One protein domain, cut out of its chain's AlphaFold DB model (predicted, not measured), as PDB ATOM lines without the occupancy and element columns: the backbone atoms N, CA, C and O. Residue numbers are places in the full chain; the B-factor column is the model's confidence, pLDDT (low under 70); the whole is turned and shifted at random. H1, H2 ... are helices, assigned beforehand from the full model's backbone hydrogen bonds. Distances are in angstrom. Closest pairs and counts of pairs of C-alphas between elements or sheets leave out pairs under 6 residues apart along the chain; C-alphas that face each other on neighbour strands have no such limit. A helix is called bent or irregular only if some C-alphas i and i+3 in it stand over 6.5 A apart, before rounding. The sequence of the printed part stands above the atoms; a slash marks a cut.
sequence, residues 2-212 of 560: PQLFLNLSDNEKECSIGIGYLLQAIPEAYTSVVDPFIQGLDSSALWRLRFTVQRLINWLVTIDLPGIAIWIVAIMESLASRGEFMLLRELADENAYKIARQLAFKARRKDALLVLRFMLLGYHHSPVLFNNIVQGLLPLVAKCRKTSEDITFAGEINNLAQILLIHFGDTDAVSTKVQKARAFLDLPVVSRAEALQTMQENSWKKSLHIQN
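What this domain is: This is residues 2 to 212 of the 560 residues of the protein "USP domain-containing protein" of Lobosporangium transversale (UniProt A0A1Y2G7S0). Helices stand side by side in two rows that form one thick slab: H4, H6, H8 and H10 make one row, running one way, and H3, H5, H7 and H9 make the other, running the opposite way. At one end of the slab the short H1 crosses H4 and H2 packs on the beginning of H5; after H10, at the other end, the chain folds back and H11 crosses H9 towards the last residues of H7, with the small H12 packing on H5. The printed part has 211 residues, with twelve named helices, H1 to H12 in order, and no named strand; the class is all helix. H4 to H10 are a bundle of seven helices, up and down, each running against the one before it. The whole is compact, with a radius of gyration of the C-alphas of 17.6 A and spans of 50 by 36 by 28 A.

Where its parts are: H1 is residues 2 to 9, and C-alpha 2 is at (-60.909, 11.519, -25.277). H2 is residues 18 to 25 and H3 residues 28 to 39. H4, residues 43 to 62, is 29.7 A from first to last C-alpha. H5, residues 68 to 82, is 21.7 A long. H6, residues 85 to 102, is 24.6 A long and irregular: C-alphas 94 and 97 are 7.6 A apart, and it has a kink of 47 degrees near residue 95. H7, residues 106 to 122, is 24.5 A long and irregular: C-alphas 107 and 110 are 7.5 A apart, and it has a kink of 35 degrees near residue 113. H8 is residues 127 to 141, 21.2 A long. H9, residues 148 to 168, is the longest at 30.4 A, from C-alpha 148 at (-31.466, 34.619, -11.215). H10, residues 172 to 185, is 20.8 A long. H11 is residues 192 to 202, and H12, residues 207 to 210, ends with C-alpha 210 at (-38.299, 5.801, -31.612).

How they stand to each other: H1 touches residues 48 to 55 of H4 alone, about perpendicular at 74 degrees; the closest C-alphas, Ser 9 and Thr 52, are 4.8 A apart. H2 touches H5 at Gln 24 and Ile 68, their closest C-alphas, 6.2 A apart. H5 is the hub, touching six helices. H3 and H5 touch, the same way at 33 degrees, a tilt only just shallow; their closest C-alphas, Asp 35 and Ser 78, are 5.0 A apart. H4 and H5 are a hairpin at a shallow tilt of 26 degrees, opposite ways, with C-alphas 53 and 72 closest at 6.1 A. H5 and H7 touch, the same way at a shallow tilt of 9 degrees, with C-alphas 69 and 111 closest at 5.0 A. H6 and H8 touch, closest at C-alphas 97 and 133, 6.3 A. H7 and H9 only just touch, with 3 pairs of C-alphas within 8 A, the closest being those of Arg 117 and Leu 160, 7.4 A. H8 and H10 touch at C-alphas 141 and 181, their closest, 6.5 A. H11 stands about perpendicular to H9, at 85 degrees, with C-alphas 163 and 195 closest at 4.6 A. H12 touches H5, with C-alphas 81 and 207 closest at 4.7 A. H1 and H10 are apart. In H1, H2, H5, H9, H10 and H11 every O i to N i+4 pair is within hydrogen-bond range; H4 has 11 of 16, H6 11 of 14, H7 11 of 13, H8 7 of 11, and H3 3 of 8, with 5 of 9 O i to N i+3 pairs, while H12 is too short for an i+4 pair.

The domain as a whole: The two C-alphas farthest apart, Asp 42 and Phe 184, are 51.3 A apart. The printed part has no cut and no long link. Mean pLDDT of the printed part is 79.0; 29 residues are under 70, among them 11 to 15, 169 to 174 and 205 to 212.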
ATOM      1  N   PRO A   2     -60.536  11.500 -23.849       62.03
ATOM      2  CA  PRO A   2     -60.909  11.519 -25.277       62.03
ATOM      3  C   PRO A   2     -62.067  12.476 -25.612       62.03
ATOM      4  O   PRO A   2     -61.959  13.302 -26.511       62.03
ATOM      5  N   GLN A   3     -63.132  12.454 -24.802       66.19
ATOM      6  CA  GLN A   3     -64.282  13.353 -24.960       66.19
ATOM      7  C   GLN A   3     -63.925  14.841 -24.794       66.19
ATOM      8  O   GLN A   3     -64.566  15.702 -25.387       66.19
ATOM      9  N   LEU A   4     -62.892  15.150 -24.002       70.94
ATOM     10  CA  LEU A   4     -62.426  16.518 -23.779       70.94
ATOM     11  C   LEU A   4     -61.780  17.077 -25.053       70.94
ATOM     12  O   LEU A   4     -62.114  18.179 -25.472       70.94
ATOM     13  N   PHE A   5     -60.910  16.293 -25.697       69.69
ATOM     14  CA  PHE A   5     -60.285  16.669 -26.967       69.69
ATOM     15  C   PHE A   5     -61.296  16.719 -28.114       69.69
ATOM     16  O   PHE A   5     -61.241  17.640 -28.922       69.69
ATOM     17  N   LEU A   6     -62.273  15.804 -28.138       67.00
ATOM     18  CA  LEU A   6     -63.381  15.863 -29.096       67.00
ATOM     19  C   LEU A   6     -64.186  17.162 -28.940       67.00
ATOM     20  O   LEU A   6     -64.386  17.868 -29.927       67.00
ATOM     21  N   ASN A   7     -64.543  17.548 -27.712       71.56
ATOM     22  CA  ASN A   7     -65.225  18.821 -27.453       71.56
ATOM     23  C   ASN A   7     -64.357  20.033 -27.851       71.56
ATOM     24  O   ASN A   7     -64.857  20.972 -28.458       71.56
ATOM     25  N   LEU A   8     -63.048  19.993 -27.579       73.50
ATOM     26  CA  LEU A   8     -62.102  21.042 -27.983       73.50
ATOM     27  C   LEU A   8     -61.861  21.115 -29.498       73.50
ATOM     28  O   LEU A   8     -61.252  22.078 -29.964       73.50
ATOM     29  N   SER A   9     -62.284  20.114 -30.267       72.19
ATOM     30  CA  SER A   9     -62.092  20.027 -31.723       72.19
ATOM     31  C   SER A   9     -63.326  20.462 -32.527       72.19
ATOM     32  O   SER A   9     -63.246  20.632 -33.742       72.19
ATOM     33  N   ASP A  10     -64.460  20.693 -31.858       72.44
ATOM     34  CA  ASP A  10     -65.708  21.167 -32.467       72.44
ATOM     35  C   ASP A  10     -65.612  22.662 -32.798       72.44
ATOM     36  O   ASP A  10     -65.581  23.478 -31.883       72.44
ATOM     37  N   ASN A  11     -65.533  23.043 -34.077       66.50
ATOM     38  CA  ASN A  11     -65.381  24.442 -34.504       66.50
ATOM     39  C   ASN A  11     -66.672  25.282 -34.369       66.50
ATOM     40  O   ASN A  11     -66.599  26.505 -34.408       66.50
ATOM     41  N   GLU A  12     -67.841  24.658 -34.190       55.50
ATOM     42  CA  GLU A  12     -69.137  25.360 -34.191       55.50
ATOM     43  C   GLU A  12     -69.555  25.862 -32.803       55.50
ATOM     44  O   GLU A  12     -70.406  26.744 -32.690       55.50
ATOM     45  N   LYS A  13     -68.945  25.339 -31.732       61.47
ATOM     46  CA  LYS A  13     -69.248  25.724 -30.346       61.47
ATOM     47  C   LYS A  13     -68.096  26.486 -29.700       61.47
ATOM     48  O   LYS A  13     -66.948  26.030 -29.701       61.47
ATOM     49  N   GLU A  14     -68.408  27.616 -29.067       59.19
ATOM     50  CA  GLU A  14     -67.476  28.266 -28.145       59.19
ATOM     51  C   GLU A  14     -67.225  27.347 -26.942       59.19
ATOM     52  O   GLU A  14     -68.135  26.982 -26.195       59.19
ATOM     53  N   CYS A  15     -65.972  26.933 -26.762       68.56
ATOM     54  CA  CYS A  15     -65.575  26.122 -25.619       68.56
ATOM     55  C   CYS A  15     -65.406  27.003 -24.380       68.56
ATOM     56  O   CYS A  15     -64.651  27.976 -24.402       68.56
ATOM     57  N   SER A  16     -66.054  26.619 -23.279       75.06
ATOM     58  CA  SER A  16     -65.892  27.301 -21.995       75.06
ATOM     59  C   SER A  16     -64.437  27.271 -21.526       75.06
ATOM     60  O   SER A  16     -63.776  26.229 -21.544       75.06
ATOM     61  N   ILE A  17     -63.981  28.409 -21.006       74.25
ATOM     62  CA  ILE A  17     -62.691  28.582 -20.329       74.25
ATOM     63  C   ILE A  17     -62.495  27.596 -19.166       74.25
ATOM     64  O   ILE A  17     -61.366  27.245 -18.829       74.25
ATOM     65  N   GLY A  18     -63.593  27.090 -18.588       76.62
ATOM     66  CA  GLY A  18     -63.580  26.067 -17.543       76.62
ATOM     67  C   GLY A  18     -62.887  24.773 -17.977       76.62
ATOM     68  O   GLY A  18     -62.277  24.104 -17.151       76.62
ATOM     69  N   ILE A  19     -62.892  24.454 -19.277       79.88
ATOM     70  CA  ILE A  19     -62.139  23.319 -19.832       79.88
ATOM     71  C   ILE A  19     -60.624  23.562 -19.734       79.88
ATOM     72  O   ILE A  19     -59.873  22.628 -19.464       79.88
ATOM     73  N   GLY A  20     -60.172  24.809 -19.891       77.38
ATOM     74  CA  GLY A  20     -58.773  25.191 -19.697       77.38
ATOM     75  C   GLY A  20     -58.316  25.014 -18.247       77.38
ATOM     76  O   GLY A  20     -57.269  24.418 -18.004       77.38
ATOM     77  N   TYR A  21     -59.135  25.432 -17.278       80.81
ATOM     78  CA  TYR A  21     -58.857  25.203 -15.854       80.81
ATOM     79  C   TYR A  21     -58.893  23.717 -15.472       80.81
ATOM     80  O   TYR A  21     -58.101  23.273 -14.643       80.81
ATOM     81  N   LEU A  22     -59.763  22.925 -16.109       82.56
ATOM     82  CA  LEU A  22     -59.747  21.469 -15.958       82.56
ATOM     83  C   LEU A  22     -58.437  20.871 -16.480       82.56
ATOM     84  O   LEU A  22     -57.836  20.067 -15.780       82.56
ATOM     85  N   LEU A  23     -57.960  21.283 -17.661       80.31
ATOM     86  CA  LEU A  23     -56.666  20.839 -18.200       80.31
ATOM     87  C   LEU A  23     -55.489  21.212 -17.295       80.31
ATOM     88  O   LEU A  23     -54.579  20.407 -17.126       80.31
ATOM     89  N   GLN A  24     -55.522  22.400 -16.692       80.69
ATOM     90  CA  GLN A  24     -54.522  22.833 -15.715       80.69
ATOM     91  C   GLN A  24     -54.532  21.968 -14.444       80.69
ATOM     92  O   GLN A  24     -53.481  21.725 -13.856       80.69
ATOM     93  N   ALA A  25     -55.705  21.500 -14.010       82.69
ATOM     94  CA  ALA A  25     -55.842  20.655 -12.825       82.69
ATOM     95  C   ALA A  25     -55.430  19.191 -13.065       82.69
ATOM     96  O   ALA A  25     -55.220  18.450 -12.103       82.69
ATOM     97  N   ILE A  26     -55.325  18.751 -14.325       81.06
ATOM     98  CA  ILE A  26     -54.917  17.382 -14.657       81.06
ATOM     99  C   ILE A  26     -53.391  17.257 -14.510       81.06
ATOM    100  O   ILE A  26     -52.656  18.019 -15.139       81.06
ATOM    101  N   PRO A  27     -52.885  16.270 -13.743       80.25
ATOM    102  CA  PRO A  27     -51.449  16.052 -13.602       80.25
ATOM    103  C   PRO A  27     -50.755  15.771 -14.941       80.25
ATOM    104  O   PRO A  27     -51.269  15.020 -15.771       80.25
ATOM    105  N   GLU A  28     -49.537  16.290 -15.102       76.12
ATOM    106  CA  GLU A  28     -48.717  16.144 -16.316       76.12
ATOM    107  C   GLU A  28     -48.535  14.683 -16.764       76.12
ATOM    108  O   GLU A  28     -48.514  14.403 -17.960       76.12
ATOM    109  N   ALA A  29     -48.501  13.728 -15.828       74.25
ATOM    110  CA  ALA A  29     -48.383  12.297 -16.125       74.25
ATOM    111  C   ALA A  29     -49.479  11.762 -17.076       74.25
ATOM    112  O   ALA A  29     -49.265  10.776 -17.786       74.25
ATOM    113  N   TYR A  30     -50.643  12.419 -17.134       79.31
ATOM    114  CA  TYR A  30     -51.757  12.034 -18.005       79.31
ATOM    115  C   TYR A  30     -51.609  12.504 -19.459       79.31
ATOM    116  O   TYR A  30     -52.428  12.128 -20.301       79.31
ATOM    117  N   THR A  31     -50.566  13.266 -19.794       81.38
ATOM    118  CA  THR A  31     -50.220  13.581 -21.196       81.38
ATOM    119  C   THR A  31     -49.883  12.329 -22.003       81.38
ATOM    120  O   THR A  31     -50.144  12.287 -23.202       81.38
ATOM    121  N   SER A  32     -49.437  11.256 -21.341       77.00
ATOM    122  CA  SER A  32     -49.218   9.930 -21.938       77.00
ATOM    123  C   SER A  32     -50.454   9.334 -22.631       77.00
ATOM    124  O   SER A  32     -50.316   8.487 -23.509       77.00
ATOM    125  N   VAL A  33     -51.665   9.792 -22.287       80.69
ATOM    126  CA  VAL A  33     -52.928   9.350 -22.910       80.69
ATOM    127  C   VAL A  33     -53.169  10.023 -24.270       80.69
ATOM    128  O   VAL A  33     -53.968   9.531 -25.068       80.69
ATOM    129  N   VAL A  34     -52.493  11.141 -24.555       83.81
ATOM    130  CA  VAL A  34     -52.673  11.924 -25.789       83.81
ATOM    131  C   VAL A  34     -52.207  11.141 -27.012       83.81
ATOM    132  O   VAL A  34     -52.932  11.098 -28.003       83.81
ATOM    133  N   ASP A  35     -51.047  10.483 -26.930       82.06
ATOM    134  CA  ASP A  35     -50.493   9.755 -28.071       82.06
ATOM    135  C   ASP A  35     -51.393   8.609 -28.561       82.06
ATOM    136  O   ASP A  35     -51.854   8.676 -29.701       82.06
ATOM    137  N   PRO A  36     -51.773   7.615 -27.733       81.00
ATOM    138  CA  PRO A  36     -52.656   6.538 -28.182       81.00
ATOM    139  C   PRO A  36     -54.030   7.041 -28.649       81.00
ATOM    140  O   PRO A  36     -54.627   6.435 -29.538       81.00
ATOM    141  N   PHE A  37     -54.529   8.158 -28.102       84.00
ATOM    142  CA  PHE A  37     -55.760   8.786 -28.584       84.00
ATOM    143  C   PHE A  37     -55.602   9.318 -30.014       84.00
ATOM    144  O   PHE A  37     -56.402   8.965 -30.876       84.00
ATOM    145  N   ILE A  38     -54.563  10.113 -30.286       84.19
ATOM    146  CA  ILE A  38     -54.318  10.710 -31.607       84.19
ATOM    147  C   ILE A  38     -53.938   9.645 -32.641       84.19
ATOM    148  O   ILE A  38     -54.389   9.731 -33.785       84.19
ATOM    149  N   GLN A  39     -53.190   8.601 -32.266       82.50
ATOM    150  CA  GLN A  39     -52.918   7.458 -33.152       82.50
ATOM    151  C   GLN A  39     -54.203   6.701 -33.549       82.50
ATOM    152  O   GLN A  39     -54.270   6.128 -34.635       82.50
ATOM    153  N   GLY A  40     -55.246   6.734 -32.714       79.44
ATOM    154  CA  GLY A  40     -56.534   6.085 -32.980       79.44
ATOM    155  C   GLY A  40     -57.517   6.885 -33.845       79.44
ATOM    156  O   GLY A  40     -58.561   6.348 -34.207       79.44
ATOM    157  N   LEU A  41     -57.226   8.150 -34.172       78.75
ATOM    158  CA  LEU A  41     -58.146   9.006 -34.934       78.75
ATOM    159  C   LEU A  41     -58.144   8.692 -36.438       78.75
ATOM    160  O   LEU A  41     -57.111   8.348 -37.020       78.75
ATOM    161  N   ASP A  42     -59.298   8.872 -37.082       76.38
ATOM    162  CA  ASP A  42     -59.404   8.934 -38.542       76.38
ATOM    163  C   ASP A  42     -58.946  10.302 -39.085       76.38
ATOM    164  O   ASP A  42     -58.774  11.264 -38.334       76.38
ATOM    165  N   SER A  43     -58.753  10.411 -40.403       72.44
ATOM    166  CA  SER A  43     -58.253  11.641 -41.036       72.44
ATOM    167  C   SER A  43     -59.174  12.858 -40.854       72.44
ATOM    168  O   SER A  43     -58.686  13.988 -40.828       72.44
ATOM    169  N   SER A  44     -60.490  12.658 -40.713       70.62
ATOM    170  CA  SER A  44     -61.450  13.753 -40.511       70.62
ATOM    171  C   SER A  44     -61.346  14.321 -39.095       70.62
ATOM    172  O   SER A  44     -61.282  15.537 -38.917       70.62
ATOM    173  N   ALA A  45     -61.273  13.451 -38.088       71.19
ATOM    174  CA  ALA A  45     -61.084  13.826 -36.692       71.19
ATOM    175  C   ALA A  45     -59.681  14.405 -36.436       71.19
ATOM    176  O   ALA A  45     -59.532  15.331 -35.638       71.19
ATOM    177  N   LEU A  46     -58.668  13.918 -37.155       75.62
ATOM    178  CA  LEU A  46     -57.287  14.390 -37.067       75.62
ATOM    179  C   LEU A  46     -57.139  15.846 -37.525       75.62
ATOM    180  O   LEU A  46     -56.518  16.644 -36.828       75.62
ATOM    181  N   TRP A  47     -57.777  16.223 -38.640       72.00
ATOM    182  CA  TRP A  47     -57.819  17.619 -39.094       72.00
ATOM    183  C   TRP A  47     -58.435  18.552 -38.041       72.00
ATOM    184  O   TRP A  47     -57.940  19.658 -37.815       72.00
ATOM    185  N   ARG A  48     -59.477  18.102 -37.325       78.69
ATOM    186  CA  ARG A  48     -60.138  18.920 -36.294       78.69
ATOM    187  C   ARG A  48     -59.242  19.226 -35.089       78.69
ATOM    188  O   ARG A  48     -59.492  20.211 -34.393       78.69
ATOM    189  N   LEU A  49     -58.163  18.465 -34.870       83.00
ATOM    190  CA  LEU A  49     -57.165  18.789 -33.841       83.00
ATOM    191  C   LEU A  49     -56.490  20.141 -34.082       83.00
ATOM    192  O   LEU A  49     -56.029  20.758 -33.121       83.00
ATOM    193  N   ARG A  50     -56.494  20.650 -35.321       84.25
ATOM    194  CA  ARG A  50     -56.072  22.021 -35.622       84.25
ATOM    195  C   ARG A  50     -56.797  23.032 -34.735       84.25
ATOM    196  O   ARG A  50     -56.154  23.872 -34.111       84.25
ATOM    197  N   PHE A  51     -58.121  22.919 -34.625       84.44
ATOM    198  CA  PHE A  51     -58.939  23.822 -33.810       84.44
ATOM    199  C   PHE A  51     -58.641  23.669 -32.319       84.44
ATOM    200  O   PHE A  51     -58.594  24.662 -31.596       84.44
ATOM    201  N   THR A  52     -58.370  22.445 -31.864       87.44
ATOM    202  CA  THR A  52     -57.948  22.179 -30.484       87.44
ATOM    203  C   THR A  52     -56.638  22.885 -30.163       87.44
ATOM    204  O   THR A  52     -56.594  23.677 -29.225       87.44
ATOM    205  N   VAL A  53     -55.590  22.666 -30.960       89.81
ATOM    206  CA  VAL A  53     -54.285  23.302 -30.737       89.81
ATOM    207  C   VAL A  53     -54.405  24.824 -30.825       89.81
ATOM    208  O   VAL A  53     -53.893  25.529 -29.956       89.81
ATOM    209  N   GLN A  54     -55.159  25.342 -31.800       87.75
ATOM    210  CA  GLN A  54     -55.393  26.777 -31.960       87.75
ATOM    211  C   GLN A  54     -56.067  27.403 -30.729       87.75
ATOM    212  O   GLN A  54     -55.686  28.497 -30.306       87.75
ATOM    213  N   ARG A  55     -57.041  26.715 -30.127       87.44
ATOM    214  CA  ARG A  55     -57.724  27.168 -28.904       87.44
ATOM    215  C   ARG A  55     -56.806  27.162 -27.696       87.44
ATOM    216  O   ARG A  55     -56.779  28.149 -26.966       87.44
ATOM    217  N   LEU A  56     -56.030  26.099 -27.513       89.88
ATOM    218  CA  LEU A  56     -55.070  26.006 -26.412       89.88
ATOM    219  C   LEU A  56     -53.998  27.101 -26.518       89.88
ATOM    220  O   LEU A  56     -53.696  27.764 -25.527       89.88
ATOM    221  N   ILE A  57     -53.485  27.358 -27.726       90.00
ATOM    222  CA  ILE A  57     -52.569  28.476 -27.989       90.00
ATOM    223  C   ILE A  57     -53.255  29.814 -27.698       90.00
ATOM    224  O   ILE A  57     -52.653  30.690 -27.078       90.00
ATOM    225  N   ASN A  58     -54.515  29.989 -28.108       88.50
ATOM    226  CA  ASN A  58     -55.253  31.212 -27.812       88.50
ATOM    227  C   ASN A  58     -55.397  31.426 -26.299       88.50
ATOM    228  O   ASN A  58     -55.188  32.537 -25.824       88.50
ATOM    229  N   TRP A  59     -55.678  30.378 -25.523       87.88
ATOM    230  CA  TRP A  59     -55.742  30.458 -24.062       87.88
ATOM    231  C   TRP A  59     -54.389  30.784 -23.425       87.88
ATOM    232  O   TRP A  59     -54.339  31.636 -22.539       87.88
ATOM    233  N   LEU A  60     -53.290  30.210 -23.930       88.44
ATOM    234  CA  LEU A  60     -51.927  30.588 -23.532       88.44
ATOM    235  C   LEU A  60     -51.677  32.090 -23.753       88.44
ATOM    236  O   LEU A  60     -51.076  32.763 -22.916       88.44
ATOM    237  N   VAL A  61     -52.163  32.633 -24.872       86.88
ATOM    238  CA  VAL A  61     -51.984  34.043 -25.257       86.88
ATOM    239  C   VAL A  61     -52.921  34.993 -24.502       86.88
ATOM    240  O   VAL A  61     -52.563  36.151 -24.282       86.88
ATOM    241  N   THR A  62     -54.110  34.549 -24.097       83.69
ATOM    242  CA  THR A  62     -55.166  35.448 -23.599       83.69
ATOM    243  C   THR A  62     -55.425  35.340 -22.100       83.69
ATOM    244  O   THR A  62     -55.635  36.372 -21.468       83.69
ATOM    245  N   ILE A  63     -55.357  34.144 -21.506       79.19
ATOM    246  CA  ILE A  63     -55.979  33.862 -20.196       79.19
ATOM    247  C   ILE A  63     -54.964  33.550 -19.083       79.19
ATOM    248  O   ILE A  63     -55.333  33.580 -17.918       79.19
ATOM    249  N   ASP A  64     -53.676  33.367 -19.403       72.50
ATOM    250  CA  ASP A  64     -52.636  32.991 -18.425       72.50
ATOM    251  C   ASP A  64     -53.016  31.723 -17.635       72.50
ATOM    252  O   ASP A  64     -53.330  31.768 -16.449       72.50
ATOM    253  N   LEU A  65     -53.032  30.581 -18.334       81.25
ATOM    254  CA  LEU A  65     -53.273  29.254 -17.759       81.25
ATOM    255  C   LEU A  65     -51.955  28.463 -17.702       81.25
ATOM    256  O   LEU A  65     -51.595  27.842 -18.706       81.25
ATOM    257  N   PRO A  66     -51.228  28.468 -16.568       80.19
ATOM    258  CA  PRO A  66     -49.983  27.722 -16.427       80.19
ATOM    259  C   PRO A  66     -50.171  26.223 -16.675       80.19
ATOM    260  O   PRO A  66     -51.131  25.622 -16.195       80.19
ATOM    261  N   GLY A  67     -49.229  25.603 -17.380       79.44
ATOM    262  CA  GLY A  67     -49.234  24.167 -17.673       79.44
ATOM    263  C   GLY A  67     -50.015  23.789 -18.932       79.44
ATOM    264  O   GLY A  67     -49.937  22.641 -19.374       79.44
ATOM    265  N   ILE A  68     -50.703  24.736 -19.583       87.88
ATOM    266  CA  ILE A  68     -51.409  24.467 -20.845       87.88
ATOM    267  C   ILE A  68     -50.435  24.130 -21.983       87.88
ATOM    268  O   ILE A  68     -50.762  23.348 -22.876       87.88
ATOM    269  N   ALA A  69     -49.215  24.676 -21.927       89.50
ATOM    270  CA  ALA A  69     -48.161  24.432 -22.909       89.50
ATOM    271  C   ALA A  69     -47.768  22.956 -23.026       89.50
ATOM    272  O   ALA A  69     -47.472  22.491 -24.124       89.50
ATOM    273  N   ILE A  70     -47.819  22.211 -21.921       86.81
ATOM    274  CA  ILE A  70     -47.484  20.784 -21.885       86.81
ATOM    275  C   ILE A  70     -48.492  19.994 -22.734       86.81
ATOM    276  O   ILE A  70     -48.105  19.139 -23.525       86.81
ATOM    277  N   TRP A  71     -49.781  20.338 -22.657       89.75
ATOM    278  CA  TRP A  71     -50.826  19.721 -23.480       89.75
ATOM    279  C   TRP A  71     -50.690  20.069 -24.962       89.75
ATOM    280  O   TRP A  71     -50.897  19.206 -25.815       89.75
ATOM    281  N   ILE A  72     -50.317  21.314 -25.277       92.00
ATOM    282  CA  ILE A  72     -50.042  21.746 -26.656       92.00
ATOM    283  C   ILE A  72     -48.894  20.916 -27.237       92.00
ATOM    284  O   ILE A  72     -49.050  20.333 -28.310       92.00
ATOM    285  N   VAL A  73     -47.770  20.829 -26.520       91.38
ATOM    286  CA  VAL A  73     -46.603  20.061 -26.965       91.38
ATOM    287  C   VAL A  73     -46.931  18.574 -27.076       91.38
ATOM    288  O   VAL A  73     -46.638  18.004 -28.115       91.38
ATOM    289  N   ALA A  74     -47.635  17.971 -26.113       88.81
ATOM    290  CA  ALA A  74     -48.022  16.558 -26.178       88.81
ATOM    291  C   ALA A  74     -48.880  16.227 -27.417       88.81
ATOM    292  O   ALA A  74     -48.679  15.200 -28.068       88.81
ATOM    293  N   ILE A  75     -49.818  17.110 -27.787       90.81
ATOM    294  CA  ILE A  75     -50.611  16.953 -29.018       90.81
ATOM    295  C   ILE A  75     -49.709  17.067 -30.249       90.81
ATOM    296  O   ILE A  75     -49.784  16.235 -31.151       90.81
ATOM    297  N   MET A  76     -48.845  18.083 -30.296       92.19
ATOM    298  CA  MET A  76     -47.958  18.308 -31.437       92.19
ATOM    299  C   MET A  76     -46.891  17.210 -31.589       92.19
ATOM    300  O   MET A  76     -46.559  16.828 -32.709       92.19
ATOM    301  N   GLU A  77     -46.392  16.652 -30.490       89.38
ATOM    302  CA  GLU A  77     -45.490  15.498 -30.466       89.38
ATOM    303  C   GLU A  77     -46.161  14.249 -31.025       89.38
ATOM    304  O   GLU A  77     -45.550  13.539 -31.824       89.38
ATOM    305  N   SER A  78     -47.423  14.010 -30.669       86.56
ATOM    306  CA  SER A  78     -48.176  12.884 -31.213       86.56
ATOM    307  C   SER A  78     -48.538  13.064 -32.695       86.56
ATOM    308  O   SER A  78     -48.471  12.128 -33.492       86.56
ATOM    309  N   LEU A  79     -48.835  14.294 -33.126       87.56
ATOM    310  CA  LEU A  79     -48.952  14.612 -34.553       87.56
ATOM    311  C   LEU A  79     -47.625  14.356 -35.288       87.56
ATOM    312  O   LEU A  79     -47.622  13.824 -36.400       87.56
ATOM    313  N   ALA A  80     -46.490  14.684 -34.664       86.06
ATOM    314  CA  ALA A  80     -45.166  14.448 -35.234       86.06
ATOM    315  C   ALA A  80     -44.837  12.952 -35.317       86.06
ATOM    316  O   ALA A  80     -44.304  12.508 -36.337       86.06
ATOM    317  N   SER A  81     -45.180  12.167 -34.289       84.44
ATOM    318  CA  SER A  81     -44.997  10.709 -34.282       84.44
ATOM    319  C   SER A  81     -45.873  10.018 -35.330       84.44
ATOM    320  O   SER A  81     -45.410   9.084 -35.981       84.44
ATOM    321  N   ARG A  82     -47.083  10.535 -35.584       80.69
ATOM    322  CA  ARG A  82     -47.977  10.067 -36.657       80.69
ATOM    323  C   ARG A  82     -47.543  10.505 -38.066       80.69
ATOM    324  O   ARG A  82     -47.955   9.903 -39.053       80.69
ATOM    325  N   GLY A  83     -46.684  11.521 -38.176       78.06
ATOM    326  CA  GLY A  83     -46.167  12.035 -39.449       78.06
ATOM    327  C   GLY A  83     -46.960  13.199 -40.057       78.06
ATOM    328  O   GLY A  83     -46.743  13.539 -41.222       78.06
ATOM    329  N   GLU A  84     -47.822  13.859 -39.280       82.88
ATOM    330  CA  GLU A  84     -48.679  14.983 -39.698       82.88
ATOM    331  C   GLU A  84     -47.907  16.315 -39.804       82.88
ATOM    332  O   GLU A  84     -48.249  17.346 -39.222       82.88
ATOM    333  N   PHE A  85     -46.812  16.314 -40.566       83.94
ATOM    334  CA  PHE A  85     -45.893  17.453 -40.659       83.94
ATOM    335  C   PHE A  85     -46.455  18.661 -41.409       83.94
ATOM    336  O   PHE A  85     -45.822  19.714 -41.370       83.94
ATOM    337  N   MET A  86     -47.531  18.504 -42.183       80.19
ATOM    338  CA  MET A  86     -48.189  19.623 -42.867       80.19
ATOM    339  C   MET A  86     -48.964  20.461 -41.853       80.19
ATOM    340  O   MET A  86     -48.666  21.639 -41.691       80.19
ATOM    341  N   LEU A  87     -49.828  19.811 -41.069       81.31
ATOM    342  CA  LEU A  87     -50.576  20.449 -39.989       81.31
ATOM    343  C   LEU A  87     -49.650  21.102 -38.950       81.31
ATOM    344  O   LEU A  87     -49.889  22.228 -38.525       81.31
ATOM    345  N   LEU A  88     -48.551  20.439 -38.576       87.00
ATOM    346  CA  LEU A  88     -47.564  21.018 -37.656       87.00
ATOM    347  C   LEU A  88     -46.894  22.287 -38.198       87.00
ATOM    348  O   LEU A  88     -46.603  23.196 -37.421       87.00
ATOM    349  N   ARG A  89     -46.652  22.358 -39.514       84.00
ATOM    350  CA  ARG A  89     -46.096  23.558 -40.158       84.00
ATOM    351  C   ARG A  89     -47.103  24.694 -40.171       84.00
ATOM    352  O   ARG A  89     -46.757  25.776 -39.717       84.00
ATOM    353  N   GLU A  90     -48.341  24.425 -40.585       83.25
ATOM    354  CA  GLU A  90     -49.426  25.416 -40.544       83.25
ATOM    355  C   GLU A  90     -49.598  25.992 -39.133       83.25
ATOM    356  O   GLU A  90     -49.612  27.206 -38.945       83.25
ATOM    357  N   LEU A  91     -49.633  25.121 -38.118       87.69
ATOM    358  CA  LEU A  91     -49.736  25.538 -36.721       87.69
ATOM    359  C   LEU A  91     -48.548  26.402 -36.279       87.69
ATOM    360  O   LEU A  91     -48.757  27.362 -35.537       87.69
ATOM    361  N   ALA A  92     -47.325  26.083 -36.713       89.12
ATOM    362  CA  ALA A  92     -46.135  26.867 -36.394       89.12
ATOM    363  C   ALA A  92     -46.141  28.236 -37.096       89.12
ATOM    364  O   ALA A  92     -45.937  29.254 -36.430       89.12
ATOM    365  N   ASP A  93     -46.434  28.281 -38.397       82.81
ATOM    366  CA  ASP A  93     -46.467  29.522 -39.182       82.81
ATOM    367  C   ASP A  93     -47.562  30.484 -38.685       82.81
ATOM    368  O   ASP A  93     -47.327  31.687 -38.555       82.81
ATOM    369  N   GLU A  94     -48.736  29.970 -38.306       84.75
ATOM    370  CA  GLU A  94     -49.866  30.792 -37.845       84.75
ATOM    371  C   GLU A  94     -49.711  31.335 -36.416       84.75
ATOM    372  O   GLU A  94     -50.369  32.323 -36.043       84.75
ATOM    373  N   ASN A  95     -48.885  30.687 -35.585       89.56
ATOM    374  CA  ASN A  95     -48.892  30.919 -34.139       89.56
ATOM    375  C   ASN A  95     -47.545  31.269 -33.513       89.56
ATOM    376  O   ASN A  95     -47.547  31.949 -32.484       89.56
ATOM    377  N   ALA A  96     -46.406  30.884 -34.093       89.94
ATOM    378  CA  ALA A  96     -45.111  31.065 -33.434       89.94
ATOM    379  C   ALA A  96     -44.812  32.543 -33.124       89.94
ATOM    380  O   ALA A  96     -44.321  32.855 -32.040       89.94
ATOM    381  N   TYR A  97     -45.204  33.479 -33.997       86.69
ATOM    382  CA  TYR A  97     -45.071  34.915 -33.718       86.69
ATOM    383  C   TYR A  97     -45.956  35.381 -32.545       86.69
ATOM    384  O   TYR A  97     -45.510  36.136 -31.677       86.69
ATOM    385  N   LYS A  98     -47.210  34.907 -32.478       88.31
ATOM    386  CA  LYS A  98     -48.153  35.241 -31.393       88.31
ATOM    387  C   LYS A  98     -47.633  34.744 -30.042       88.31
ATOM    388  O   LYS A  98     -47.719  35.475 -29.053       88.31
ATOM    389  N   ILE A  99     -47.054  33.542 -30.026       91.06
ATOM    390  CA  ILE A  99     -46.439  32.912 -28.852       91.06
ATOM    391  C   ILE A  99     -45.149  33.645 -28.461       91.06
ATOM    392  O   ILE A  99     -44.974  33.983 -27.293       91.06
ATOM    393  N   ALA A 100     -44.285  33.991 -29.421       89.69
ATOM    394  CA  ALA A 100     -43.041  34.717 -29.158       89.69
ATOM    395  C   ALA A 100     -43.284  36.073 -28.474       89.69
ATOM    396  O   ALA A 100     -42.544  36.452 -27.565       89.69
ATOM    397  N   ARG A 101     -44.365  36.785 -28.824       88.88
ATOM    398  CA  ARG A 101     -44.755  38.029 -28.131       88.88
ATOM    399  C   ARG A 101     -45.093  37.818 -26.652       88.88
ATOM    400  O   ARG A 101     -44.936  38.754 -25.870       88.88
ATOM    401  N   GLN A 102     -45.516  36.615 -26.254       89.88
ATOM    402  CA  GLN A 102     -45.843  36.315 -24.857       89.88
ATOM    403  C   GLN A 102     -44.609  36.235 -23.955       89.88
ATOM    404  O   GLN A 102     -44.722  36.436 -22.748       89.88
ATOM    405  N   LEU A 103     -43.416  36.046 -24.525       89.12
ATOM    406  CA  LEU A 103     -42.146  36.019 -23.789       89.12
ATOM    407  C   LEU A 103     -41.815  37.359 -23.099       89.12
ATOM    408  O   LEU A 103     -40.995  37.413 -22.179       89.12
ATOM    409  N   ALA A 104     -42.481  38.447 -23.505       87.12
ATOM    410  CA  ALA A 104     -42.411  39.734 -22.821       87.12
ATOM    411  C   ALA A 104     -43.061  39.716 -21.420       87.12
ATOM    412  O   ALA A 104     -42.691  40.534 -20.577       87.12
ATOM    413  N   PHE A 105     -43.982  38.785 -21.146       87.62
ATOM    414  CA  PHE A 105     -44.727  38.691 -19.887       87.62
ATOM    415  C   PHE A 105     -44.152  37.587 -18.996       87.62
ATOM    416  O   PHE A 105     -44.188  36.415 -19.361       87.62
ATOM    417  N   LYS A 106     -43.650  37.946 -17.803       85.69
ATOM    418  CA  LYS A 106     -42.948  37.009 -16.902       85.69
ATOM    419  C   LYS A 106     -43.748  35.738 -16.587       85.69
ATOM    420  O   LYS A 106     -43.183  34.657 -16.698       85.69
ATOM    421  N   ALA A 107     -45.041  35.869 -16.286       85.50
ATOM    422  CA  ALA A 107     -45.922  34.744 -15.955       85.50
ATOM    423  C   ALA A 107     -46.017  33.686 -17.074       85.50
ATOM    424  O   ALA A 107     -46.107  32.495 -16.799       85.50
ATOM    425  N   ARG A 108     -45.896  34.112 -18.339       87.25
ATOM    426  CA  ARG A 108     -46.093  33.260 -19.522       87.25
ATOM    427  C   ARG A 108     -44.796  32.763 -20.150       87.25
ATOM    428  O   ARG A 108     -44.851  31.972 -21.086       87.25
ATOM    429  N   ARG A 109     -43.629  33.216 -19.673       87.94
ATOM    430  CA  ARG A 109     -42.322  32.904 -20.286       87.94
ATOM    431  C   ARG A 109     -42.084  31.407 -20.415       87.94
ATOM    432  O   ARG A 109     -41.713  30.966 -21.494       87.94
ATOM    433  N   LYS A 110     -42.321  30.651 -19.340       87.12
ATOM    434  CA  LYS A 110     -42.091  29.201 -19.293       87.12
ATOM    435  C   LYS A 110     -42.927  28.470 -20.348       87.12
ATOM    436  O   LYS A 110     -42.383  27.761 -21.188       87.12
ATOM    437  N   ASP A 111     -44.232  28.714 -20.342       89.12
ATOM    438  CA  ASP A 111     -45.185  28.054 -21.235       89.12
ATOM    439  C   ASP A 111     -45.009  28.485 -22.697       89.12
ATOM    440  O   ASP A 111     -44.974  27.649 -23.600       89.12
ATOM    441  N   ALA A 112     -44.828  29.785 -22.947       91.00
ATOM    442  CA  ALA A 112     -44.593  30.302 -24.290       91.00
ATOM    443  C   ALA A 112     -43.280  29.774 -24.881       91.00
ATOM    444  O   ALA A 112     -43.234  29.414 -26.058       91.00
ATOM    445  N   LEU A 113     -42.218  29.700 -24.074       90.44
ATOM    446  CA  LEU A 113     -40.923  29.208 -24.528       90.44
ATOM    447  C   LEU A 113     -40.955  27.708 -24.822       90.44
ATOM    448  O   LEU A 113     -40.356  27.292 -25.809       90.44
ATOM    449  N   LEU A 114     -41.689  26.920 -24.032       90.50
ATOM    450  CA  LEU A 114     -41.857  25.484 -24.256       90.50
ATOM    451  C   LEU A 114     -42.472  25.197 -25.638       90.50
ATOM    452  O   LEU A 114     -41.887  24.461 -26.435       90.50
ATOM    453  N   VAL A 115     -43.600  25.838 -25.961       92.44
ATOM    454  CA  VAL A 115     -44.271  25.653 -27.263       92.44
ATOM    455  C   VAL A 115     -43.428  26.222 -28.407       92.44
ATOM    456  O   VAL A 115     -43.271  25.581 -29.447       92.44
ATOM    457  N   LEU A 116     -42.843  27.411 -28.220       91.69
ATOM    458  CA  LEU A 116     -42.027  28.056 -29.249       91.69
ATOM    459  C   LEU A 116     -40.769  27.241 -29.575       91.69
ATOM    460  O   LEU A 116     -40.419  27.093 -30.744       91.69
ATOM    461  N   ARG A 117     -40.104  26.686 -28.557       90.38
ATOM    462  CA  ARG A 117     -38.936  25.817 -28.726       90.38
ATOM    463  C   ARG A 117     -39.302  24.572 -29.526       90.38
ATOM    464  O   ARG A 117     -38.582  24.250 -30.466       90.38
ATOM    465  N   PHE A 118     -40.428  23.932 -29.213       90.88
ATOM    466  CA  PHE A 118     -40.916  22.776 -29.966       90.88
ATOM    467  C   PHE A 118     -41.172  23.113 -31.447       90.88
ATOM    468  O   PHE A 118     -40.755  22.373 -32.339       90.88
ATOM    469  N   MET A 119     -41.812  24.255 -31.723       90.94
ATOM    470  CA  MET A 119     -42.082  24.715 -33.091       90.94
ATOM    471  C   MET A 119     -40.796  25.009 -33.871       90.94
ATOM    472  O   MET A 119     -40.623  24.518 -34.983       90.94
ATOM    473  N   LEU A 120     -39.887  25.797 -33.294       87.69
ATOM    474  CA  LEU A 120     -38.694  26.279 -33.994       87.69
ATOM    475  C   LEU A 120     -37.627  25.201 -34.156       87.69
ATOM    476  O   LEU A 120     -37.041  25.081 -35.231       87.69
ATOM    477  N   LEU A 121     -37.386  24.408 -33.109       86.12
ATOM    478  CA  LEU A 121     -36.420  23.319 -33.181       86.12
ATOM    479  C   LEU A 121     -36.954  22.130 -33.973       86.12
ATOM    480  O   LEU A 121     -36.142  21.368 -34.458       86.12
ATOM    481  N   GLY A 122     -38.270  21.966 -34.134       83.00
ATOM    482  CA  GLY A 122     -38.848  20.912 -34.973       83.00
ATOM    483  C   GLY A 122     -39.008  21.301 -36.447       83.00
ATOM    484  O   GLY A 122     -38.891  20.450 -37.338       83.00
ATOM    485  N   TYR A 123     -39.195  22.594 -36.742       79.00
ATOM    486  CA  TYR A 123     -39.391  23.108 -38.100       79.00
ATOM    487  C   TYR A 123     -38.076  23.538 -38.784       79.00
ATOM    488  O   TYR A 123     -37.856  24.695 -39.132       79.00
ATOM    489  N   HIS A 124     -37.218  22.563 -39.091       68.56
ATOM    490  CA  HIS A 124     -35.853  22.761 -39.620       68.56
ATOM    491  C   HIS A 124     -35.736  23.413 -41.015       68.56
ATOM    492  O   HIS A 124     -34.628  23.502 -41.548       68.56
ATOM    493  N   HIS A 125     -36.844  23.781 -41.661       64.75
ATOM    494  CA  HIS A 125     -36.880  24.136 -43.086       64.75
ATOM    495  C   HIS A 125     -37.442  25.533 -43.379       64.75
ATOM    496  O   HIS A 125     -37.531  25.888 -44.549       64.75
ATOM    497  N   SER A 126     -37.811  26.319 -42.358       71.25
ATOM    498  CA  SER A 126     -38.300  27.694 -42.538       71.25
ATOM    499  C   SER A 126     -37.332  28.715 -41.931       71.25
ATOM    500  O   SER A 126     -37.491  29.110 -40.772       71.25
ATOM    501  N   PRO A 127     -36.326  29.178 -42.700       68.44
ATOM    502  CA  PRO A 127     -35.469  30.280 -42.265       68.44
ATOM    503  C   PRO A 127     -36.261  31.589 -42.103       68.44
ATOM    504  O   PRO A 127     -35.872  32.445 -41.318       68.44
ATOM    505  N   VAL A 128     -37.400  31.740 -42.795       68.44
ATOM    506  CA  VAL A 128     -38.275  32.925 -42.713       68.44
ATOM    507  C   VAL A 128     -38.925  33.045 -41.335       68.44
ATOM    508  O   VAL A 128     -38.849  34.102 -40.707       68.44
ATOM    509  N   LEU A 129     -39.519  31.954 -40.835       71.06
ATOM    510  CA  LEU A 129     -40.117  31.912 -39.498       71.06
ATOM    511  C   LEU A 129     -39.072  32.247 -38.426       71.06
ATOM    512  O   LEU A 129     -39.315  33.056 -37.529       71.06
ATOM    513  N   PHE A 130     -37.879  31.674 -38.579       75.94
ATOM    514  CA  PHE A 130     -36.729  31.926 -37.724       75.94
ATOM    515  C   PHE A 130     -36.285  33.397 -37.742       75.94
ATOM    516  O   PHE A 130     -36.225  34.019 -36.679       75.94
ATOM    517  N   ASN A 131     -36.017  33.965 -38.921       71.81
ATOM    518  CA  ASN A 131     -35.526  35.338 -39.069       71.81
ATOM    519  C   ASN A 131     -36.498  36.346 -38.443       71.81
ATOM    520  O   ASN A 131     -36.080  37.246 -37.711       71.81
ATOM    521  N   ASN A 132     -37.799  36.149 -38.662       70.75
ATOM    522  CA  ASN A 132     -38.840  37.015 -38.114       70.75
ATOM    523  C   ASN A 132     -38.926  36.938 -36.583       70.75
ATOM    524  O   ASN A 132     -39.176  37.948 -35.921       70.75
ATOM    525  N   ILE A 133     -38.710  35.756 -36.002       77.56
ATOM    526  CA  ILE A 133     -38.817  35.560 -34.553       77.56
ATOM    527  C   ILE A 133     -37.539  35.993 -33.840       77.56
ATOM    528  O   ILE A 133     -37.621  36.733 -32.860       77.56
ATOM    529  N   VAL A 134     -36.353  35.617 -34.330       74.38
ATOM    530  CA  VAL A 134     -35.084  35.948 -33.662       74.38
ATOM    531  C   VAL A 134     -34.850  37.446 -33.563       74.38
ATOM    532  O   VAL A 134     -34.404  37.913 -32.514       74.38
ATOM    533  N   GLN A 135     -35.242  38.226 -34.570       71.94
ATOM    534  CA  GLN A 135     -35.179  39.686 -34.467       71.94
ATOM    535  C   GLN A 135     -36.007  40.237 -33.292       71.94
ATOM    536  O   GLN A 135     -35.598  41.217 -32.666       71.94
ATOM    537  N   GLY A 136     -37.127  39.591 -32.950       72.19
ATOM    538  CA  GLY A 136     -37.978  39.942 -31.810       72.19
ATOM    539  C   GLY A 136     -37.511  39.381 -30.460       72.19
ATOM    540  O   GLY A 136     -37.827  39.967 -29.424       72.19
ATOM    541  N   LEU A 137     -36.738  38.289 -30.447       73.38
ATOM    542  CA  LEU A 137     -36.246  37.651 -29.218       73.38
ATOM    543  C   LEU A 137     -35.083  38.416 -28.569       73.38
ATOM    544  O   LEU A 137     -35.020  38.532 -27.345       73.38
ATOM    545  N   LEU A 138     -34.172  38.978 -29.366       72.81
ATOM    546  CA  LEU A 138     -32.955  39.627 -28.852       72.81
ATOM    547  C   LEU A 138     -33.212  40.878 -27.987       72.81
ATOM    548  O   LEU A 138     -32.550  41.028 -26.956       72.81
ATOM    549  N   PRO A 139     -34.191  41.750 -28.303       77.44
ATOM    550  CA  PRO A 139     -34.567  42.855 -27.421       77.44
ATOM    551  C   PRO A 139     -35.078  42.421 -26.040       77.44
ATOM    552  O   PRO A 139     -35.041  43.225 -25.110       77.44
ATOM    553  N   LEU A 140     -35.570  41.185 -25.882       77.62
ATOM    554  CA  LEU A 140     -36.030  40.671 -24.586       77.62
ATOM    555  C   LEU A 140     -34.851  40.359 -23.660       77.62
ATOM    556  O   LEU A 140     -34.913  40.689 -22.478       77.62
ATOM    557  N   VAL A 141     -33.762  39.815 -24.211       76.06
ATOM    558  CA  VAL A 141     -32.515  39.535 -23.475       76.06
ATOM    559  C   VAL A 141     -31.899  40.832 -22.941       76.06
ATOM    560  O   VAL A 141     -31.477  40.897 -21.791       76.06
ATOM    561  N   ALA A 142     -31.932  41.904 -23.737       70.50
ATOM    562  CA  ALA A 142     -31.428  43.221 -23.336       70.50
ATOM    563  C   ALA A 142     -32.234  43.883 -22.197       70.50
ATOM    564  O   ALA A 142     -31.732  44.790 -21.538       70.50
ATOM    565  N   LYS A 143     -33.479  43.448 -21.954       74.69
ATOM    566  CA  LYS A 143     -34.359  43.982 -20.896       74.69
ATOM    567  C   LYS A 143     -34.233  43.238 -19.556       74.69
ATOM    568  O   LYS A 143     -34.887  43.633 -18.589       74.69
ATOM    569  N   CYS A 144     -33.424  42.179 -19.481       77.12
ATOM    570  CA  CYS A 144     -33.220  41.373 -18.273       77.12
ATOM    571  C   CYS A 144     -32.398  42.118 -17.203       77.12
ATOM    572  O   CYS A 144     -31.370  42.721 -17.505       77.12
ATOM    573  N   ARG A 145     -32.818  42.052 -15.929       69.56
ATOM    574  CA  ARG A 145     -32.238  42.854 -14.825       69.56
ATOM    575  C   ARG A 145     -31.176  42.125 -13.985       69.56
ATOM    576  O   ARG A 145     -30.966  42.485 -12.833       69.56
ATOM    577  N   LYS A 146     -30.515  41.097 -14.534       68.81
ATOM    578  CA  LYS A 146     -29.522  40.248 -13.829       68.81
ATOM    579  C   LYS A 146     -30.038  39.551 -12.550       68.81
ATOM    580  O   LYS A 146     -29.250  39.139 -11.709       68.81
ATOM    581  N   THR A 147     -31.351  39.380 -12.390       77.50
ATOM    582  CA  THR A 147     -31.911  38.464 -11.376       77.50
ATOM    583  C   THR A 147     -31.716  37.011 -11.816       77.50
ATOM    584  O   THR A 147     -31.716  36.768 -13.021       77.50
ATOM    585  N   SER A 148     -31.644  36.049 -10.887       75.12
ATOM    586  CA  SER A 148     -31.466  34.619 -11.215       75.12
ATOM    587  C   SER A 148     -32.464  34.111 -12.271       75.12
ATOM    588  O   SER A 148     -32.039  33.545 -13.273       75.12
ATOM    589  N   GLU A 149     -33.758  34.423 -12.139       77.69
ATOM    590  CA  GLU A 149     -34.790  34.036 -13.121       77.69
ATOM    591  C   GLU A 149     -34.589  34.671 -14.508       77.69
ATOM    592  O   GLU A 149     -34.758  34.019 -15.538       77.69
ATOM    593  N   ASP A 150     -34.219  35.954 -14.550       78.88
ATOM    594  CA  ASP A 150     -33.961  36.670 -15.805       78.88
ATOM    595  C   ASP A 150     -32.683  36.158 -16.501       78.88
ATOM    596  O   ASP A 150     -32.619  36.208 -17.729       78.88
ATOM    597  N   ILE A 151     -31.689  35.666 -15.748       81.19
ATOM    598  CA  ILE A 151     -30.462  35.052 -16.288       81.19
ATOM    599  C   ILE A 151     -30.780  33.687 -16.898       81.19
ATOM    600  O   ILE A 151     -30.373  33.432 -18.029       81.19
ATOM    601  N   THR A 152     -31.548  32.840 -16.205       84.25
ATOM    602  CA  THR A 152     -31.983  31.540 -16.741       84.25
ATOM    603  C   THR A 152     -32.780  31.722 -18.030       84.25
ATOM    604  O   THR A 152     -32.431  31.147 -19.058       84.25
ATOM    605  N   PHE A 153     -33.779  32.608 -18.019       85.56
ATOM    606  CA  PHE A 153     -34.585  32.916 -19.199       85.56
ATOM    607  C   PHE A 153     -33.749  33.491 -20.356       85.56
ATOM    608  O   PHE A 153     -33.877  33.056 -21.500       85.56
ATOM    609  N   ALA A 154     -32.860  34.451 -20.072       84.31
ATOM    610  CA  ALA A 154     -31.950  35.000 -21.075       84.31
ATOM    611  C   ALA A 154     -31.031  33.923 -21.666       84.31
ATOM    612  O   ALA A 154     -30.790  33.927 -22.873       84.31
ATOM    613  N   GLY A 155     -30.557  32.994 -20.834       84.81
ATOM    614  CA  GLY A 155     -29.762  31.843 -21.242       84.81
ATOM    615  C   GLY A 155     -30.504  30.936 -22.220       84.81
ATOM    616  O   GLY A 155     -29.946  30.602 -23.263       84.81
ATOM    617  N   GLU A 156     -31.765  30.599 -21.947       87.19
ATOM    618  CA  GLU A 156     -32.567  29.745 -22.834       87.19
ATOM    619  C   GLU A 156     -32.864  30.410 -24.185       87.19
ATOM    620  O   GLU A 156     -32.730  29.774 -25.232       87.19
ATOM    621  N   ILE A 157     -33.200  31.706 -24.185       86.81
ATOM    622  CA  ILE A 157     -33.419  32.476 -25.419       86.81
ATOM    623  C   ILE A 157     -32.128  32.591 -26.232       86.81
ATOM    624  O   ILE A 157     -32.137  32.412 -27.450       86.81
ATOM    625  N   ASN A 158     -31.008  32.868 -25.563       84.94
ATOM    626  CA  ASN A 158     -29.698  32.969 -26.196       84.94
ATOM    627  C   ASN A 158     -29.222  31.618 -26.753       84.94
ATOM    628  O   ASN A 158     -28.631  31.579 -27.831       84.94
ATOM    629  N   ASN A 159     -29.490  30.513 -26.055       87.25
ATOM    630  CA  ASN A 159     -29.208  29.162 -26.534       87.25
ATOM    631  C   ASN A 159     -30.031  28.857 -27.799       87.25
ATOM    632  O   ASN A 159     -29.455  28.530 -28.835       87.25
ATOM    633  N   LEU A 160     -31.349  29.089 -27.757       87.00
ATOM    634  CA  LEU A 160     -32.240  28.889 -28.902       87.00
ATOM    635  C   LEU A 160     -31.820  29.735 -30.114       87.00
ATOM    636  O   LEU A 160     -31.735  29.219 -31.226       87.00
ATOM    637  N   ALA A 161     -31.499  31.016 -29.906       84.00
ATOM    638  CA  ALA A 161     -31.033  31.898 -30.973       84.00
ATOM    639  C   ALA A 161     -29.711  31.411 -31.588       84.00
ATOM    640  O   ALA A 161     -29.605  31.359 -32.810       84.00
ATOM    641  N   GLN A 162     -28.727  31.009 -30.773       83.88
ATOM    642  CA  GLN A 162     -27.447  30.481 -31.267       83.88
ATOM    643  C   GLN A 162     -27.625  29.192 -32.081       83.88
ATOM    644  O   GLN A 162     -27.043  29.082 -33.158       83.88
ATOM    645  N   ILE A 163     -28.443  28.246 -31.607       84.62
ATOM    646  CA  ILE A 163     -28.710  26.988 -32.322       84.62
ATOM    647  C   ILE A 163     -29.291  27.270 -33.706       84.62
ATOM    648  O   ILE A 163     -28.804  26.751 -34.712       84.62
ATOM    649  N   LEU A 164     -30.318  28.116 -33.757       81.25
ATOM    650  CA  LEU A 164     -31.016  28.416 -34.996       81.25
ATOM    651  C   LEU A 164     -30.129  29.226 -35.966       81.25
ATOM    652  O   LEU A 164     -30.130  28.936 -37.160       81.25
ATOM    653  N   LEU A 165     -29.303  30.153 -35.465       79.25
ATOM    654  CA  LEU A 165     -28.312  30.890 -36.267       79.25
ATOM    655  C   LEU A 165     -27.257  29.973 -36.892       79.25
ATOM    656  O   LEU A 165     -26.927  30.116 -38.068       79.25
ATOM    657  N   ILE A 166     -26.740  29.017 -36.116       79.75
ATOM    658  CA  ILE A 166     -25.765  28.031 -36.595       79.75
ATOM    659  C   ILE A 166     -26.378  27.131 -37.678       79.75
ATOM    660  O   ILE A 166     -25.676  26.729 -38.608       79.75
ATOM    661  N   HIS A 167     -27.664  26.795 -37.550       76.25
ATOM    662  CA  HIS A 167     -28.358  25.890 -38.467       76.25
ATOM    663  C   HIS A 167     -28.792  26.562 -39.775       76.25
ATOM    664  O   HIS A 167     -28.558  26.002 -40.844       76.25
ATOM    665  N   PHE A 168     -29.416  27.742 -39.712       71.25
ATOM    666  CA  PHE A 168     -29.987  28.410 -40.890       71.25
ATOM    667  C   PHE A 168     -29.015  29.357 -41.609       71.25
ATOM    668  O   PHE A 168     -29.253  29.685 -42.770       71.25
ATOM    669  N   GLY A 169     -27.913  29.752 -40.963       65.06
ATOM    670  CA  GLY A 169     -27.048  30.824 -41.457       65.06
ATOM    671  C   GLY A 169     -27.703  32.200 -41.291       65.06
ATOM    672  O   GLY A 169     -28.919  32.312 -41.147       65.06
ATOM    673  N   ASP A 170     -26.897  33.261 -41.262       62.06
ATOM    674  CA  ASP A 170     -27.373  34.610 -40.939       62.06
ATOM    675  C   ASP A 170     -26.640  35.707 -41.721       62.06
ATOM    676  O   ASP A 170     -25.565  35.500 -42.279       62.06
ATOM    677  N   THR A 171     -27.246  36.890 -41.704       57.44
ATOM    678  CA  THR A 171     -26.659  38.202 -41.974       57.44
ATOM    679  C   THR A 171     -25.724  38.646 -40.839       57.44
ATOM    680  O   THR A 171     -26.003  38.415 -39.663       57.44
ATOM    681  N   ASP A 172     -24.653  39.385 -41.142       60.16
ATOM    682  CA  ASP A 172     -23.693  39.869 -40.127       60.16
ATOM    683  C   ASP A 172     -24.343  40.685 -38.983       60.16
ATOM    684  O   ASP A 172     -23.817  40.775 -37.867       60.16
ATOM    685  N   ALA A 173     -25.525  41.262 -39.220       64.25
ATOM    686  CA  ALA A 173     -26.228  42.132 -38.285       64.25
ATOM    687  C   ALA A 173     -26.878  41.405 -37.090       64.25
ATOM    688  O   ALA A 173     -26.873  41.949 -35.979       64.25
ATOM    689  N   VAL A 174     -27.461  40.215 -37.274       66.25
ATOM    690  CA  VAL A 174     -28.169  39.498 -36.194       66.25
ATOM    691  C   VAL A 174     -27.176  38.712 -35.330       66.25
ATOM    692  O   VAL A 174     -27.224  38.843 -34.103       66.25
ATOM    693  N   SER A 175     -26.179  38.060 -35.931       71.00
ATOM    694  CA  SER A 175     -25.031  37.448 -35.242       71.00
ATOM    695  C   SER A 175     -24.325  38.443 -34.312       71.00
ATOM    696  O   SER A 175     -24.093  38.152 -33.135       71.00
ATOM    697  N   THR A 176     -24.101  39.677 -34.776       75.50
ATOM    698  CA  THR A 176     -23.522  40.750 -33.950       75.50
ATOM    699  C   THR A 176     -24.404  41.103 -32.745       75.50
ATOM    700  O   THR A 176     -23.897  41.343 -31.646       75.50
ATOM    701  N   LYS A 177     -25.735  41.130 -32.905       71.88
ATOM    702  CA  LYS A 177     -26.671  41.408 -31.800       71.88
ATOM    703  C   LYS A 177     -26.676  40.284 -30.760       71.88
ATOM    704  O   LYS A 177     -26.690  40.585 -29.567       71.88
ATOM    705  N   VAL A 178     -26.610  39.022 -31.188       74.12
ATOM    706  CA  VAL A 178     -26.525  37.861 -30.279       74.12
ATOM    707  C   VAL A 178     -25.222  37.884 -29.493       74.12
ATOM    708  O   VAL A 178     -25.243  37.748 -28.273       74.12
ATOM    709  N   GLN A 179     -24.094  38.155 -30.155       79.81
ATOM    710  CA  GLN A 179     -22.792  38.272 -29.490       79.81
ATOM    711  C   GLN A 179     -22.775  39.389 -28.435       79.81
ATOM    712  O   GLN A 179     -22.275  39.178 -27.330       79.81
ATOM    713  N   LYS A 180     -23.371  40.552 -28.738       77.38
ATOM    714  CA  LYS A 180     -23.502  41.669 -27.786       77.38
ATOM    715  C   LYS A 180     -24.392  41.317 -26.590       77.38
ATOM    716  O   LYS A 180     -24.014  41.598 -25.457       77.38
ATOM    717  N   ALA A 181     -25.546  40.691 -26.827       71.81
ATOM    718  CA  ALA A 181     -26.460  40.269 -25.763       71.81
ATOM    719  C   ALA A 181     -25.828  39.201 -24.853       71.81
ATOM    720  O   ALA A 181     -25.944  39.281 -23.630       71.81
ATOM    721  N   ARG A 182     -25.091  38.255 -25.447       81.38
ATOM    722  CA  ARG A 182     -24.311  37.234 -24.741       81.38
ATOM    723  C   ARG A 182     -23.245  37.857 -23.845       81.38
ATOM    724  O   ARG A 182     -23.171  37.509 -22.674       81.38
ATOM    725  N   ALA A 183     -22.456  38.792 -24.378       80.69
ATOM    726  CA  ALA A 183     -21.399  39.473 -23.628       80.69
ATOM    727  C   ALA A 183     -21.947  40.326 -22.468       80.69
ATOM    728  O   ALA A 183     -21.314  40.424 -21.424       80.69
ATOM    729  N   PHE A 184     -23.137  40.919 -22.622       77.00
ATOM    730  CA  PHE A 184     -23.767  41.740 -21.582       77.00
ATOM    731  C   PHE A 184     -24.173  40.944 -20.323       77.00
ATOM    732  O   PHE A 184     -24.138  41.486 -19.213       77.00
ATOM    733  N   LEU A 185     -24.558  39.673 -20.489       75.06
ATOM    734  CA  LEU A 185     -25.045  38.791 -19.416       75.06
ATOM    735  C   LEU A 185     -24.120  37.602 -19.110       75.06
ATOM    736  O   LEU A 185     -24.514  36.745 -18.328       75.06
ATOM    737  N   ASP A 186     -22.926  37.554 -19.706       79.38
ATOM    738  CA  ASP A 186     -21.954  36.456 -19.564       79.38
ATOM    739  C   ASP A 186     -22.556  35.064 -19.856       79.38
ATOM    740  O   ASP A 186     -22.443  34.112 -19.086       79.38
ATOM    741  N   LEU A 187     -23.289  34.958 -20.970       82.00
ATOM    742  CA  LEU A 187     -24.015  33.737 -21.344       82.00
ATOM    743  C   LEU A 187     -23.128  32.746 -22.127       82.00
ATOM    744  O   LEU A 187     -22.257  33.170 -22.895       82.00
ATOM    745  N   PRO A 188     -23.380  31.425 -22.023       83.19
ATOM    746  CA  PRO A 188     -22.546  30.405 -22.654       83.19
ATOM    747  C   PRO A 188     -22.609  30.427 -24.189       83.19
ATOM    748  O   PRO A 188     -23.607  30.825 -24.807       83.19
ATOM    749  N   VAL A 189     -21.520  29.965 -24.807       84.69
ATOM    750  CA  VAL A 189     -21.409  29.766 -26.257       84.69
ATOM    751  C   VAL A 189     -21.873  28.360 -26.608       84.69
ATOM    752  O   VAL A 189     -21.356  27.398 -26.047       84.69
ATOM    753  N   VAL A 190     -22.797  28.240 -27.559       86.06
ATOM    754  CA  VAL A 190     -23.219  26.935 -28.087       86.06
ATOM    755  C   VAL A 190     -22.277  26.535 -29.217       86.06
ATOM    756  O   VAL A 190     -22.062  27.301 -30.162       86.06
ATOM    757  N   SER A 191     -21.697  25.339 -29.130       85.69
ATOM    758  CA  SER A 191     -20.819  24.834 -30.189       85.69
ATOM    759  C   SER A 191     -21.618  24.404 -31.425       85.69
ATOM    760  O   SER A 191     -22.788  24.029 -31.339       85.69
ATOM    761  N   ARG A 192     -20.979  24.384 -32.604       76.81
ATOM    762  CA  ARG A 192     -21.641  23.905 -33.830       76.81
ATOM    763  C   ARG A 192     -22.113  22.453 -33.716       76.81
ATOM    764  O   ARG A 192     -23.172  22.121 -34.235       76.81
ATOM    765  N   ALA A 193     -21.339  21.602 -33.042       75.88
ATOM    766  CA  ALA A 193     -21.697  20.203 -32.825       75.88
ATOM    767  C   ALA A 193     -22.935  20.070 -31.925       75.88
ATOM    768  O   ALA A 193     -23.880  19.376 -32.288       75.88
ATOM    769  N   GLU A 194     -22.965  20.803 -30.811       82.81
ATOM    770  CA  GLU A 194     -24.091  20.834 -29.869       82.81
ATOM    771  C   GLU A 194     -25.372  21.378 -30.518       82.81
ATOM    772  O   GLU A 194     -26.451  20.815 -30.332       82.81
ATOM    773  N   ALA A 195     -25.259  22.425 -31.340       82.25
ATOM    774  CA  ALA A 195     -26.392  22.969 -32.081       82.25
ATOM    775  C   ALA A 195     -26.975  21.952 -33.071       82.25
ATOM    776  O   ALA A 195     -28.185  21.728 -33.085       82.25
ATOM    777  N   LEU A 196     -26.124  21.297 -33.869       78.44
ATOM    778  CA  LEU A 196     -26.565  20.277 -34.823       78.44
ATOM    779  C   LEU A 196     -27.175  19.059 -34.121       78.44
ATOM    780  O   LEU A 196     -28.194  18.547 -34.583       78.44
ATOM    781  N   GLN A 197     -26.593  18.627 -33.000       83.44
ATOM    782  CA  GLN A 197     -27.141  17.551 -32.179       83.44
ATOM    783  C   GLN A 197     -28.516  17.930 -31.619       83.44
ATOM    784  O   GLN A 197     -29.468  17.174 -31.783       83.44
ATOM    785  N   THR A 198     -28.652  19.127 -31.043       81.62
ATOM    786  CA  THR A 198     -29.927  19.600 -30.482       81.62
ATOM    787  C   THR A 198     -31.008  19.690 -31.559       81.62
ATOM    788  O   THR A 198     -32.136  19.257 -31.333       81.62
ATOM    789  N   MET A 199     -30.673  20.176 -32.759       81.00
ATOM    790  CA  MET A 199     -31.594  20.161 -33.901       81.00
ATOM    791  C   MET A 199     -32.006  18.726 -34.249       81.00
ATOM    792  O   MET A 199     -33.189  18.412 -34.317       81.00
ATOM    793  N   GLN A 200     -31.051  17.809 -34.422       80.06
ATOM    794  CA  GLN A 200     -31.362  16.404 -34.718       80.06
ATOM    795  C   GLN A 200     -32.247  15.756 -33.644       80.06
ATOM    796  O   GLN A 200     -33.156  14.995 -33.979       80.06
ATOM    797  N   GLU A 201     -32.018  16.078 -32.372       79.94
ATOM    798  CA  GLU A 201     -32.777  15.552 -31.242       79.94
ATOM    799  C   GLU A 201     -34.219  16.048 -31.174       79.94
ATOM    800  O   GLU A 201     -35.068  15.301 -30.689       79.94
ATOM    801  N   ASN A 202     -34.484  17.261 -31.663       82.88
ATOM    802  CA  ASN A 202     -35.797  17.911 -31.627       82.88
ATOM    803  C   ASN A 202     -36.529  17.860 -32.981       82.88
ATOM    804  O   ASN A 202     -37.659  18.332 -33.101       82.88
ATOM    805  N   SER A 203     -35.918  17.244 -33.995       82.00
ATOM    806  CA  SER A 203     -36.532  17.024 -35.301       82.00
ATOM    807  C   SER A 203     -37.828  16.233 -35.171       82.00
ATOM    808  O   SER A 203     -37.815  15.092 -34.703       82.00
ATOM    809  N   TRP A 204     -38.930  16.760 -35.713       80.44
ATOM    810  CA  TRP A 204     -40.206  16.031 -35.776       80.44
ATOM    811  C   TRP A 204     -40.080  14.665 -36.474       80.44
ATOM    812  O   TRP A 204     -40.857  13.752 -36.213       80.44
ATOM    813  N   LYS A 205     -39.061  14.477 -37.327       65.19
ATOM    814  CA  LYS A 205     -38.786  13.193 -37.994       65.19
ATOM    815  C   LYS A 205     -38.149  12.140 -37.077       65.19
ATOM    816  O   LYS A 205     -38.186  10.961 -37.424       65.19
ATOM    817  N   LYS A 206     -37.570  12.524 -35.933       63.88
ATOM    818  CA  LYS A 206     -36.995  11.589 -34.948       63.88
ATOM    819  C   LYS A 206     -38.081  10.772 -34.247       63.88
ATOM    820  O   LYS A 206     -37.858   9.593 -33.982       63.88
ATOM    821  N   SER A 207     -39.263  11.347 -34.018       54.00
ATOM    822  CA  SER A 207     -40.390  10.652 -33.377       54.00
ATOM    823  C   SER A 207     -40.841   9.403 -34.153       54.00
ATOM    824  O   SER A 207     -41.276   8.430 -33.546       54.00
ATOM    825  N   LEU A 208     -40.604   9.363 -35.472       50.00
ATOM    826  CA  LEU A 208     -40.801   8.175 -36.313       50.00
ATOM    827  C   LEU A 208     -39.744   7.071 -36.096       50.00
ATOM    828  O   LEU A 208     -39.987   5.918 -36.433       50.00
ATOM    829  N   HIS A 209     -38.545   7.386 -35.595       41.69
ATOM    830  CA  HIS A 209     -37.478   6.398 -35.358       41.69
ATOM    831  C   HIS A 209     -37.602   5.694 -33.996       41.69
ATOM    832  O   HIS A 209     -37.182   4.546 -33.880       41.69
ATOM    833  N   ILE A 210     -38.200   6.339 -32.985       44.53
ATOM    834  CA  ILE A 210     -38.299   5.801 -31.612       44.53
ATOM    835  C   ILE A 210     -39.411   4.744 -31.480       44.53
ATOM    836  O   ILE A 210     -39.223   3.757 -30.780       44.53
ATOM    837  N   GLN A 211     -40.532   4.879 -32.197       41.91
ATOM    838  CA  GLN A 211     -41.622   3.886 -32.170       41.91
ATOM    839  C   GLN A 211     -41.300   2.588 -32.943       41.91
ATOM    840  O   GLN A 211     -41.999   1.588 -32.808       41.91
ATOM    841  N   ASN A 212     -40.220   2.573 -33.729       37.19
ATOM    842  CA  ASN A 212     -39.844   1.449 -34.593       37.19
ATOM    843  C   ASN A 212     -38.932   0.400 -33.918       37.19
ATOM    844  O   ASN A 212     -38.486  -0.530 -34.589       37.19
TER     845      ASN A 212